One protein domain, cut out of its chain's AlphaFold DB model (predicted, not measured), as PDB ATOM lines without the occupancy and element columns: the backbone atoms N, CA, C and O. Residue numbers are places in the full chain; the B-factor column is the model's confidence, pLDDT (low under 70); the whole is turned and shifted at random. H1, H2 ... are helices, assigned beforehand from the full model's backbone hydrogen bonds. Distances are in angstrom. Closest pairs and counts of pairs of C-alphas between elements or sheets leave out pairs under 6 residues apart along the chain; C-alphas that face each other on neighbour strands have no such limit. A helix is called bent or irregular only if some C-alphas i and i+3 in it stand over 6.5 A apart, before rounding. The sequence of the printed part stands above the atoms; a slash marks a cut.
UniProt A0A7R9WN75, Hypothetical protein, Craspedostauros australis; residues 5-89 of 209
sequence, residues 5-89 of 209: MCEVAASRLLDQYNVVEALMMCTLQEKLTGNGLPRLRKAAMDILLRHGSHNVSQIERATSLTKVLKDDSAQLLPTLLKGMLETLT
ATOM      1  N   MET A   5       1.155  34.867 -22.086       87.44
ATOM      2  CA  MET A   5      -0.076  34.761 -21.297       87.44
ATOM      3  C   MET A   5      -1.230  35.563 -21.899       87.44
ATOM      4  O   MET A   5      -2.357  35.082 -21.935       87.44
ATOM      5  N   CYS A   6      -0.948  36.766 -22.398       87.69
ATOM      6  CA  CYS A   6      -1.958  37.607 -23.030       87.69
ATOM      7  C   CYS A   6      -2.450  36.994 -24.348       87.69
ATOM      8  O   CYS A   6      -3.636  37.072 -24.641       87.69
ATOM      9  N   GLU A   7      -1.567  36.347 -25.113       91.06
ATOM     10  CA  GLU A   7      -1.952  35.619 -26.329       91.06
ATOM     11  C   GLU A   7      -2.898  34.449 -26.010       91.06
ATOM     12  O   GLU A   7      -3.936  34.299 -26.650       91.06
ATOM     13  N   VAL A   8      -2.578  33.654 -24.983       89.94
ATOM     14  CA  VAL A   8      -3.414  32.523 -24.541       89.94
ATOM     15  C   VAL A   8      -4.751  32.990 -23.959       89.94
ATOM     16  O   VAL A   8      -5.774  32.334 -24.153       89.94
ATOM     17  N   ALA A   9      -4.768  34.112 -23.240       91.31
ATOM     18  CA  ALA A   9      -6.007  34.688 -22.734       91.31
ATOM     19  C   ALA A   9      -6.893  35.172 -23.890       91.31
ATOM     20  O   ALA A   9      -8.057  34.789 -23.966       91.31
ATOM     21  N   ALA A  10      -6.322  35.930 -24.831       92.06
ATOM     22  CA  ALA A  10      -7.038  36.412 -26.007       92.06
ATOM     23  C   ALA A  10      -7.611  35.255 -26.838       92.06
ATOM     24  O   ALA A  10      -8.759  35.325 -27.261       92.06
ATOM     25  N   SER A  11      -6.875  34.148 -26.995       93.88
ATOM     26  CA  SER A  11      -7.358  32.991 -27.758       93.88
ATOM     27  C   SER A  11      -8.582  32.307 -27.144       93.88
ATOM     28  O   SER A  11      -9.291  31.596 -27.847       93.88
ATOM     29  N   ARG A  12      -8.826  32.489 -25.839       93.75
ATOM     30  CA  ARG A  12     -10.008  31.955 -25.141       93.75
ATOM     31  C   ARG A  12     -11.218  32.886 -25.185       93.75
ATOM     32  O   ARG A  12     -12.305  32.442 -24.845       93.75
ATOM     33  N   LEU A  13     -11.023  34.142 -25.578       94.00
ATOM     34  CA  LEU A  13     -12.074  35.153 -25.727       94.00
ATOM     35  C   LEU A  13     -12.540  35.291 -27.186       94.00
ATOM     36  O   LEU A  13     -13.258  36.230 -27.526       94.00
ATOM     37  N   LEU A  14     -12.078  34.400 -28.067       94.50
ATOM     38  CA  LEU A  14     -12.473  34.408 -29.465       94.50
ATOM     39  C   LEU A  14     -13.837  33.755 -29.658       94.50
ATOM     40  O   LEU A  14     -14.058  32.624 -29.232       94.50
ATOM     41  N   ASP A  15     -14.670  34.452 -30.416       92.81
ATOM     42  CA  ASP A  15     -16.006  34.064 -30.832       92.81
ATOM     43  C   ASP A  15     -16.165  34.278 -32.342       92.81
ATOM     44  O   ASP A  15     -15.351  34.917 -33.012       92.81
ATOM     45  N   GLN A  16     -17.267  33.784 -32.900       91.00
ATOM     46  CA  GLN A  16     -17.582  33.933 -34.326       91.00
ATOM     47  C   GLN A  16     -17.679  35.404 -34.769       91.00
ATOM     48  O   GLN A  16     -17.429  35.712 -35.932       91.00
ATOM     49  N   TYR A  17     -18.011  36.306 -33.844       91.06
ATOM     50  CA  TYR A  17     -18.201  37.732 -34.114       91.06
ATOM     51  C   TYR A  17     -16.891  38.524 -34.178       91.06
ATOM     52  O   TYR A  17     -16.804  39.504 -34.912       91.06
ATOM     53  N   ASN A  18     -15.866  38.108 -33.427       93.00
ATOM     54  CA  ASN A  18     -14.591  38.829 -33.323       93.00
ATOM     55  C   ASN A  18     -13.436  38.123 -34.059       93.00
ATOM     56  O   ASN A  18     -12.323  38.644 -34.116       93.00
ATOM     57  N   VAL A  19     -13.694  36.958 -34.667       93.25
ATOM     58  CA  VAL A  19     -12.677  36.142 -35.346       93.25
ATOM     59  C   VAL A  19     -11.948  36.898 -36.462       93.25
ATOM     60  O   VAL A  19     -10.734  36.770 -36.611       93.25
ATOM     61  N   VAL A  20     -12.666  37.726 -37.225       92.25
ATOM     62  CA  VAL A  20     -12.107  38.486 -38.355       92.25
ATOM     63  C   VAL A  20     -11.180  39.589 -37.856       92.25
ATOM     64  O   VAL A  20     -10.057  39.724 -38.341       92.25
ATOM     65  N   GLU A  21     -11.621  40.330 -36.842       91.50
ATOM     66  CA  GLU A  21     -10.829  41.378 -36.203       91.50
ATOM     67  C   GLU A  21      -9.568  40.792 -35.561       91.50
ATOM     68  O   GLU A  21      -8.470  41.311 -35.751       91.50
ATOM     69  N   ALA A  22      -9.685  39.647 -34.887       93.50
ATOM     70  CA  ALA A  22      -8.540  38.950 -34.316       93.50
ATOM     71  C   ALA A  22      -7.506  38.540 -35.378       93.50
ATOM     72  O   ALA A  22      -6.301  38.686 -35.156       93.50
ATOM     73  N   LEU A  23      -7.953  38.064 -36.546       92.94
ATOM     74  CA  LEU A  23      -7.067  37.742 -37.667       92.94
ATOM     75  C   LEU A  23      -6.372  38.994 -38.219       92.94
ATOM     76  O   LEU A  23      -5.160  38.964 -38.440       92.94
ATOM     77  N   MET A  24      -7.092  40.108 -38.371       92.00
ATOM     78  CA  MET A  24      -6.489  41.391 -38.758       92.00
ATOM     79  C   MET A  24      -5.456  41.864 -37.733       92.00
ATOM     80  O   MET A  24      -4.363  42.299 -38.104       92.00
ATOM     81  N   MET A  25      -5.762  41.722 -36.441       91.25
ATOM     82  CA  MET A  25      -4.851  42.077 -35.358       91.25
ATOM     83  C   MET A  25      -3.570  41.247 -35.382       91.25
ATOM     84  O   MET A  25      -2.494  41.792 -35.138       91.25
ATOM     85  N   CYS A  26      -3.649  39.959 -35.732       92.81
ATOM     86  CA  CYS A  26      -2.461  39.130 -35.931       92.81
ATOM     87  C   CYS A  26      -1.572  39.693 -37.052       92.81
ATOM     88  O   CYS A  26      -0.363  39.824 -36.858       92.81
ATOM     89  N   THR A  27      -2.153  40.095 -38.192       91.38
ATOM     90  CA  THR A  27      -1.406  40.728 -39.296       91.38
ATOM     91  C   THR A  27      -0.757  42.037 -38.860       91.38
ATOM     92  O   THR A  27       0.421  42.278 -39.125       91.38
ATOM     93  N   LEU A  28      -1.526  42.903 -38.196       91.44
ATOM     94  CA  LEU A  28      -1.057  44.211 -37.762       91.44
ATOM     95  C   LEU A  28       0.084  44.073 -36.749       91.44
ATOM     96  O   LEU A  28       1.117  44.728 -36.878       91.44
ATOM     97  N   GLN A  29      -0.059  43.167 -35.782       91.38
ATOM     98  CA  GLN A  29       0.972  42.885 -34.788       91.38
ATOM     99  C   GLN A  29       2.243  42.309 -35.431       91.38
ATOM    100  O   GLN A  29       3.353  42.683 -35.027       91.38
ATOM    101  N   GLU A  30       2.099  41.451 -36.446       91.81
ATOM    102  CA  GLU A  30       3.220  40.912 -37.221       91.81
ATOM    103  C   GLU A  30       3.976  42.033 -37.943       91.81
ATOM    104  O   GLU A  30       5.196  42.113 -37.828       91.81
ATOM    105  N   LYS A  31       3.266  42.963 -38.593       91.25
ATOM    106  CA  LYS A  31       3.873  44.122 -39.268       91.25
ATOM    107  C   LYS A  31       4.582  45.069 -38.297       91.25
ATOM    108  O   LYS A  31       5.687  45.518 -38.577       91.25
ATOM    109  N   LEU A  32       3.955  45.374 -37.159       91.81
ATOM    110  CA  LEU A  32       4.478  46.358 -36.205       91.81
ATOM    111  C   LEU A  32       5.625  45.818 -35.348       91.81
ATOM    112  O   LEU A  32       6.507  46.571 -34.946       91.81
ATOM    113  N   THR A  33       5.591  44.530 -35.001       91.12
ATOM    114  CA  THR A  33       6.497  43.968 -33.984       91.12
ATOM    115  C   THR A  33       7.235  42.711 -34.415       91.12
ATOM    116  O   THR A  33       8.066  42.216 -33.655       91.12
ATOM    117  N   GLY A  34       6.915  42.155 -35.584       91.38
ATOM    118  CA  GLY A  34       7.401  40.850 -36.030       91.38
ATOM    119  C   GLY A  34       6.762  39.660 -35.305       91.38
ATOM    120  O   GLY A  34       7.100  38.519 -35.601       91.38
ATOM    121  N   ASN A  35       5.853  39.887 -34.346       89.50
ATOM    122  CA  ASN A  35       5.170  38.815 -33.623       89.50
ATOM    123  C   ASN A  35       3.786  38.545 -34.227       89.50
ATOM    124  O   ASN A  35       2.861  39.319 -34.008       89.50
ATOM    125  N   GLY A  36       3.643  37.432 -34.944       87.44
ATOM    126  CA  GLY A  36       2.398  37.069 -35.628       87.44
ATOM    127  C   GLY A  36       1.327  36.375 -34.784       87.44
ATOM    128  O   GLY A  36       0.335  35.947 -35.362       87.44
ATOM    129  N   LEU A  37       1.514  36.235 -33.464       93.06
ATOM    130  CA  LEU A  37       0.532  35.643 -32.534       93.06
ATOM    131  C   LEU A  37      -0.024  34.276 -33.003       93.06
ATOM    132  O   LEU A  37      -1.233  34.118 -33.192       93.06
ATOM    133  N   PRO A  38       0.844  33.272 -33.228       92.31
ATOM    134  CA  PRO A  38       0.458  32.015 -33.865       92.31
ATOM    135  C   PRO A  38      -0.617  31.223 -33.102       92.31
ATOM    136  O   PRO A  38      -1.420  30.537 -33.724       92.31
ATOM    137  N   ARG A  39      -0.685  31.301 -31.766       92.69
ATOM    138  CA  ARG A  39      -1.727  30.608 -30.983       92.69
ATOM    139  C   ARG A  39      -3.082  31.279 -31.151       92.69
ATOM    140  O   ARG A  39      -4.083  30.579 -31.278       92.69
ATOM    141  N   LEU A  40      -3.104  32.613 -31.166       94.44
ATOM    142  CA  LEU A  40      -4.326  33.380 -31.402       94.44
ATOM    143  C   LEU A  40      -4.841  33.141 -32.822       94.44
ATOM    144  O   LEU A  40      -6.010  32.813 -32.999       94.44
ATOM    145  N   ARG A  41      -3.950  33.225 -33.816       94.75
ATOM    146  CA  ARG A  41      -4.271  32.948 -35.219       94.75
ATOM    147  C   ARG A  41      -4.799  31.532 -35.406       94.75
ATOM    148  O   ARG A  41      -5.839  31.359 -36.034       94.75
ATOM    149  N   LYS A  42      -4.143  30.533 -34.811       93.81
ATOM    150  CA  LYS A  42      -4.616  29.148 -34.851       93.81
ATOM    151  C   LYS A  42      -6.009  29.000 -34.240       93.81
ATOM    152  O   LYS A  42      -6.874  28.417 -34.877       93.81
ATOM    153  N   ALA A  43      -6.250  29.558 -33.055       94.44
ATOM    154  CA  ALA A  43      -7.563  29.490 -32.412       94.44
ATOM    155  C   ALA A  43      -8.658  30.188 -33.242       94.44
ATOM    156  O   ALA A  43      -9.760  29.659 -33.375       94.44
ATOM    157  N   ALA A  44      -8.342  31.332 -33.855       94.62
ATOM    158  CA  ALA A  44      -9.252  32.030 -34.758       94.62
ATOM    159  C   ALA A  44      -9.590  31.179 -35.991       94.62
ATOM    160  O   ALA A  44     -10.757  31.045 -36.358       94.62
ATOM    161  N   MET A  45      -8.589  30.538 -36.592       94.50
ATOM    162  CA  MET A  45      -8.797  29.637 -37.724       94.50
ATOM    163  C   MET A  45      -9.553  28.365 -37.334       94.50
ATOM    164  O   MET A  45     -10.408  27.924 -38.094       94.50
ATOM    165  N   ASP A  46      -9.308  27.805 -36.148       92.50
ATOM    166  CA  ASP A  46     -10.062  26.660 -35.631       92.50
ATOM    167  C   ASP A  46     -11.544  27.009 -35.467       92.50
ATOM    168  O   ASP A  46     -12.398  26.178 -35.762       92.50
ATOM    169  N   ILE A  47     -11.873  28.232 -35.034       91.94
ATOM    170  CA  ILE A  47     -13.259  28.719 -35.003       91.94
ATOM    171  C   ILE A  47     -13.785  28.843 -36.429       91.94
ATOM    172  O   ILE A  47     -14.800  28.228 -36.737       91.94
ATOM    173  N   LEU A  48     -13.086  29.559 -37.313       91.31
ATOM    174  CA  LEU A  48     -13.513  29.782 -38.698       91.31
ATOM    175  C   LEU A  48     -13.802  28.466 -39.444       91.31
ATOM    176  O   LEU A  48     -14.797  28.368 -40.158       91.31
ATOM    177  N   LEU A  49     -12.971  27.442 -39.236       89.69
ATOM    178  CA  LEU A  49     -13.018  26.173 -39.964       89.69
ATOM    179  C   LEU A  49     -13.823  25.065 -39.262       89.69
ATOM    180  O   LEU A  49     -14.088  24.042 -39.892       89.69
ATOM    181  N   ARG A  50     -14.251  25.244 -37.999       86.06
ATOM    182  CA  ARG A  50     -14.831  24.173 -37.153       86.06
ATOM    183  C   ARG A  50     -15.966  23.374 -37.809       86.06
ATOM    184  O   ARG A  50     -16.079  22.179 -37.564       86.06
ATOM    185  N   HIS A  51     -16.797  24.024 -38.625       83.81
ATOM    186  CA  HIS A  51     -17.920  23.386 -39.332       83.81
ATOM    187  C   HIS A  51     -17.853  23.602 -40.852       83.81
ATOM    188  O   HIS A  51     -18.884  23.648 -41.525       83.81
ATOM    189  N   GLY A  52     -16.645  23.777 -41.396       83.38
ATOM    190  CA  GLY A  52     -16.428  23.983 -42.827       83.38
ATOM    191  C   GLY A  52     -17.191  25.190 -43.383       83.38
ATOM    192  O   GLY A  52     -17.244  26.251 -42.759       83.38
ATOM    193  N   SER A  53     -17.805  25.020 -44.558       84.81
ATOM    194  CA  SER A  53     -18.510  26.091 -45.279       84.81
ATOM    195  C   SER A  53     -19.680  26.688 -44.496       84.81
ATOM    196  O   SER A  53     -19.926  27.887 -44.594       84.81
ATOM    197  N   HIS A  54     -20.365  25.887 -43.675       87.31
ATOM    198  CA  HIS A  54     -21.499  26.360 -42.887       87.31
ATOM    199  C   HIS A  54     -21.090  27.470 -41.911       87.31
ATOM    200  O   HIS A  54     -21.786  28.479 -41.803       87.31
ATOM    201  N   ASN A  55     -19.942  27.317 -41.240       85.75
ATOM    202  CA  ASN A  55     -19.483  28.333 -40.296       85.75
ATOM    203  C   ASN A  55     -18.996  29.595 -41.005       85.75
ATOM    204  O   ASN A  55     -19.250  30.698 -40.535       85.75
ATOM    205  N   VAL A  56     -18.359  29.442 -42.167       85.88
ATOM    206  CA  VAL A  56     -17.949  30.581 -42.997       85.88
ATOM    207  C   VAL A  56     -19.170  31.402 -43.408       85.88
ATOM    208  O   VAL A  56     -19.162  32.613 -43.225       85.88
ATOM    209  N   SER A  57     -20.257  30.762 -43.849       87.19
ATOM    210  CA  SER A  57     -21.504  31.458 -44.193       87.19
ATOM    211  C   SER A  57     -22.235  32.059 -42.989       87.19
ATOM    212  O   SER A  57     -23.035  32.979 -43.157       87.19
ATOM    213  N   GLN A  58     -22.034  31.527 -41.780       87.75
ATOM    214  CA  GLN A  58     -22.542  32.155 -40.558       87.75
ATOM    215  C   GLN A  58     -21.722  33.389 -40.201       87.75
ATOM    216  O   GLN A  58     -22.302  34.439 -39.953       87.75
ATOM    217  N   ILE A  59     -20.394  33.295 -40.247       86.81
ATOM    218  CA  ILE A  59     -19.489  34.417 -39.981       86.81
ATOM    219  C   ILE A  59     -19.689  35.514 -41.025       86.81
ATOM    220  O   ILE A  59     -19.720  36.685 -40.669       86.81
ATOM    221  N   GLU A  60     -19.917  35.160 -42.287       87.44
ATOM    222  CA  GLU A  60     -20.256  36.106 -43.352       87.44
ATOM    223  C   GLU A  60     -21.538  36.901 -43.063       87.44
ATOM    224  O   GLU A  60     -21.644  38.063 -43.437       87.44
ATOM    225  N   ARG A  61     -22.513  36.276 -42.392       86.88
ATOM    226  CA  ARG A  61     -23.775  36.919 -41.999       86.88
ATOM    227  C   ARG A  61     -23.654  37.696 -40.691       86.88
ATOM    228  O   ARG A  61     -24.267  38.747 -40.547       86.88
ATOM    229  N   ALA A  62     -22.906  37.155 -39.736       79.38
ATOM    230  CA  ALA A  62     -22.738  37.702 -38.395       79.38
ATOM    231  C   ALA A  62     -21.741  38.864 -38.350       79.38
ATOM    232  O   ALA A  62     -21.842  39.741 -37.496       79.38
ATOM    233  N   THR A  63     -20.770  38.865 -39.258       73.75
ATOM    234  CA  THR A  63     -19.708  39.864 -39.335       73.75
ATOM    235  C   THR A  63     -19.670  40.474 -40.722       73.75
ATOM    236  O   THR A  63     -20.066  39.862 -41.709       73.75
ATOM    237  N   SER A  64     -19.108  41.670 -40.835       79.94
ATOM    238  CA  SER A  64     -18.819  42.313 -42.116       79.94
ATOM    239  C   SER A  64     -17.608  41.679 -42.830       79.94
ATOM    240  O   SER A  64     -16.856  42.382 -43.502       79.94
ATOM    241  N   LEU A  65     -17.410  40.355 -42.724       83.06
ATOM    242  CA  LEU A  65     -16.280  39.620 -43.310       83.06
ATOM    243  C   LEU A  65     -16.135  39.897 -44.807       83.06
ATOM    244  O   LEU A  65     -15.030  40.123 -45.281       83.06
ATOM    245  N   THR A  66     -17.237  39.915 -45.558       86.00
ATOM    246  CA  THR A  66     -17.227  40.239 -46.993       86.00
ATOM    247  C   THR A  66     -16.757  41.658 -47.268       86.00
ATOM    248  O   THR A  66     -16.058  41.885 -48.252       86.00
ATOM    249  N   LYS A  67     -17.116  42.611 -46.406       88.81
ATOM    250  CA  LYS A  67     -16.645  43.992 -46.511       88.81
ATOM    251  C   LYS A  67     -15.151  44.074 -46.201       88.81
ATOM    252  O   LYS A  67     -14.405  44.599 -47.010       88.81
ATOM    253  N   VAL A  68     -14.705  43.457 -45.108       87.75
ATOM    254  CA  VAL A  68     -13.283  43.409 -44.729       87.75
ATOM    255  C   VAL A  68     -12.442  42.683 -45.782       87.75
ATOM    256  O   VAL A  68     -11.346  43.121 -46.104       87.75
ATOM    257  N   LEU A  69     -12.941  41.596 -46.373       87.31
ATOM    258  CA  LEU A  69     -12.253  40.915 -47.470       87.31
ATOM    259  C   LEU A  69     -12.157  41.797 -48.715       87.31
ATOM    260  O   LEU A  69     -11.146  41.742 -49.401       87.31
ATOM    261  N   LYS A  70     -13.175  42.606 -49.022       90.94
ATOM    262  CA  LYS A  70     -13.117  43.536 -50.157       90.94
ATOM    263  C   LYS A  70     -12.150  44.688 -49.892       90.94
ATOM    264  O   LYS A  70     -11.311  44.965 -50.744       90.94
ATOM    265  N   ASP A  71     -12.241  45.293 -48.714       93.44
ATOM    266  CA  ASP A  71     -11.510  46.512 -48.363       93.44
ATOM    267  C   ASP A  71     -10.041  46.211 -48.000       93.44
ATOM    268  O   ASP A  71      -9.132  46.921 -48.423       93.44
ATOM    269  N   ASP A  72      -9.793  45.110 -47.284       90.88
ATOM    270  CA  ASP A  72      -8.504  44.756 -46.676       90.88
ATOM    271  C   ASP A  72      -7.994  43.357 -47.084       90.88
ATOM    272  O   ASP A  72      -7.193  42.737 -46.372       90.88
ATOM    273  N   SER A  73      -8.394  42.847 -48.258       90.12
ATOM    274  CA  SER A  73      -7.907  41.554 -48.795       90.12
ATOM    275  C   SER A  73      -6.388  41.415 -48.712       90.12
ATOM    276  O   SER A  73      -5.886  40.383 -48.272       90.12
ATOM    277  N   ALA A  74      -5.644  42.461 -49.077       89.25
ATOM    278  CA  ALA A  74      -4.183  42.452 -49.070       89.25
ATOM    279  C   ALA A  74      -3.578  42.161 -47.683       89.25
ATOM    280  O   ALA A  74      -2.451  41.675 -47.585       89.25
ATOM    281  N   GLN A  75      -4.308  42.454 -46.603       87.88
ATOM    282  CA  GLN A  75      -3.859  42.233 -45.229       87.88
ATOM    283  C   GLN A  75      -4.429  40.951 -44.626       87.88
ATOM    284  O   GLN A  75      -3.733  40.254 -43.886       87.88
ATOM    285  N   LEU A  76      -5.691  40.646 -44.921       89.56
ATOM    286  CA  LEU A  76      -6.382  39.505 -44.332       89.56
ATOM    287  C   LEU A  76      -6.000  38.193 -45.024       89.56
ATOM    288  O   LEU A  76      -5.755  37.193 -44.349       89.56
ATOM    289  N   LEU A  77      -5.902  38.194 -46.357       91.25
ATOM    290  CA  LEU A  77      -5.704  36.982 -47.155       91.25
ATOM    291  C   LEU A  77      -4.388  36.251 -46.827       91.25
ATOM    292  O   LEU A  77      -4.439  35.039 -46.611       91.25
ATOM    293  N   PRO A  78      -3.224  36.927 -46.701       90.00
ATOM    294  CA  PRO A  78      -1.983  36.245 -46.330       90.00
ATOM    295  C   PRO A  78      -2.079  35.557 -44.965       90.00
ATOM    296  O   PRO A  78      -1.594  34.441 -44.789       90.00
ATOM    297  N   THR A  79      -2.741  36.198 -44.004       91.25
ATOM    298  CA  THR A  79      -2.901  35.679 -42.642       91.25
ATOM    299  C   THR A  79      -3.895  34.531 -42.586       91.25
ATOM    300  O   THR A  79      -3.667  33.581 -41.841       91.25
ATOM    301  N   LEU A  80      -4.940  34.571 -43.413       91.75
ATOM    302  CA  LEU A  80      -5.879  33.468 -43.585       91.75
ATOM    303  C   LEU A  80      -5.165  32.227 -44.139       91.75
ATOM    304  O   LEU A  80      -5.260  31.151 -43.559       91.75
ATOM    305  N   LEU A  81      -4.390  32.392 -45.216       91.38
ATOM    306  CA  LEU A  81      -3.638  31.304 -45.851       91.38
ATOM    307  C   LEU A  81      -2.567  30.731 -44.916       91.38
ATOM    308  O   LEU A  81      -2.434  29.516 -44.778       91.38
ATOM    309  N   LYS A  82      -1.830  31.604 -44.225       91.25
ATOM    310  CA  LYS A  82      -0.846  31.203 -43.214       91.25
ATOM    311  C   LYS A  82      -1.511  30.475 -42.048       91.25
ATOM    312  O   LYS A  82      -1.026  29.435 -41.620       91.25
ATOM    313  N   GLY A  83      -2.641  30.987 -41.571       90.69
ATOM    314  CA  GLY A  83      -3.425  30.370 -40.512       90.69
ATOM    315  C   GLY A  83      -3.989  29.004 -40.913       90.69
ATOM    316  O   GLY A  83      -3.955  28.086 -40.105       90.69
ATOM    317  N   MET A  84      -4.429  28.835 -42.166       90.00
ATOM    318  CA  MET A  84      -4.841  27.533 -42.708       90.00
ATOM    319  C   MET A  84      -3.689  26.525 -42.684       90.00
ATOM    320  O   MET A  84      -3.875  25.379 -42.291       90.00
ATOM    321  N   LEU A  85      -2.486  26.944 -43.078       88.56
ATOM    322  CA  LEU A  85      -1.298  26.091 -43.005       88.56
ATOM    323  C   LEU A  85      -0.945  25.719 -41.554       88.56
ATOM    324  O   LEU A  85      -0.490  24.607 -41.306       88.56
ATOM    325  N   GLU A  86      -1.168  26.625 -40.598       88.38
ATOM    326  CA  GLU A  86      -0.938  26.392 -39.165       88.38
ATOM    327  C   GLU A  86      -1.991  25.455 -38.529       88.38
ATOM    328  O   GLU A  86      -1.680  24.745 -37.562       88.38
ATOM    329  N   THR A  87      -3.229  25.441 -39.039       87.38
ATOM    330  CA  THR A  87      -4.300  24.548 -38.562       87.38
ATOM    331  C   THR A  87      -4.261  23.166 -39.195       87.38
ATOM    332  O   THR A  87      -4.601  22.195 -38.517       87.38
ATOM    333  N   LEU A  88      -3.806  23.049 -40.445       82.75
ATOM    334  CA  LEU A  88      -3.656  21.763 -41.120       82.75
ATOM    335  C   LEU A  88      -2.668  20.884 -40.348       82.75
ATOM    336  O   LEU A  88      -1.475  21.174 -40.227       82.75
ATOM    337  N   THR A  89      -3.167  19.783 -39.790       75.81
ATOM    338  CA  THR A  89      -2.306  18.858 -39.061       75.81
ATOM    339  C   THR A  89      -1.456  18.054 -40.045       75.81
ATOM    340  O   THR A  89      -1.810  17.870 -41.211       75.81
TER     341      THR A  89
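Overview. This is residues 5 to 89 of the 209 residues of the protein "Hypothetical protein" of Craspedostauros australis (UniProt A0A7R9WN75). Picture three helices, H1, H2 and H3, whose centres make a triangle and whose lines run in nearly one direction, with H3 packed on the other two; the second part of a long kinked helix, H5, crosses over H2 and H3, and H4 sits at the end of H3. After H4 the first part of H5, residues 65 to 71, arches back toward H2, and past the kink near residue 72 the helix runs across H2 and then H3. The printed part has 85 residues with five named helices, in the order H1, H2, H3, H4, H5, and no named strand; the class is all helix. The whole is compact, with a radius of gyration of the C-alphas of 11.9 A, and rounded, spanning 32 by 25 by 23 A.

Arrangement. Start at the first printed residue with H1, residues 5 to 12, and look from it to H3, residues 38 to 49. The two touch, the closest C-alphas being those of Ser 11 and Leu 40, 4.8 A apart, and H3 touches H1 with residues 39 to 44 alone. They run the same way at a shallow tilt of 3 degrees. Next along the printed part is H2, residues 19 to 33, which is apart from H1. H2 touches H3, with the C-alphas of Val 19 and Ala 44 closest at 5.4 A; they run opposite ways at a shallow tilt of 24 degrees and form a helical hairpin. H3 is the hub, touching the four other helices. Its residues 48 to 49 alone touch H4, residues 53 to 62, where the C-alphas of Leu 48 and Val 56 are closest at 6.2 A and the lines are about perpendicular at 80 degrees. H4 is apart from H1, and only just apart from H2, at a closest 8.4 A. Now look at H5, residues 65 to 87, which is irregular: C-alphas 71 and 74 are 8.4 A apart, and a kink of 111 degrees is near residue 72. H5 is close to H4 but not clearly touching it, with the C-alphas of Glu 60 and Thr 66 closest at 6.3 A. It touches H2 about perpendicular at 77 degrees, with the C-alphas of Met 24 and Leu 76 closest at 5.9 A. With residues 80 to 87 alone it touches H3, where the C-alphas of Lys 42 and Gly 83 are closest at 5.9 A and the lines are only just about perpendicular at 70.5 degrees. H5 is apart from H1. In H1, H2, H3 and H4 every O i to N i+4 pair is within hydrogen-bond range; in H5 15 of 19 are.

Along the chain. Find C-alpha 5 at (-0.076, 34.761, -21.297); from there H1 runs 11.0 A to C-alpha 12. H2 runs 20.8 A from Val 19 to Thr 33, whose C-alpha is at (6.497, 43.968, -33.984). H3 runs 15.9 A from Pro 38 to Leu 49, and H4 14.1 A from Ser 53 to Ala 62. H5, the longest with 23 residues, begins at Leu 65 and ends at C-alpha 87, (-4.300, 24.548, -38.562), 19.8 A from its first C-alpha.

Size, cuts and confidence. The two C-alphas farthest apart are those of Thr 33 and His 54, at 34.3 A, and the first and last printed C-alphas, those of Met 5 and Thr 89, are 23.9 A apart. The printed part has no cut. The link from H1 to H2 is short, the other three links are tight, and no link is long. The mean pLDDT of the printed part is 89.7, and no printed residue is under 70.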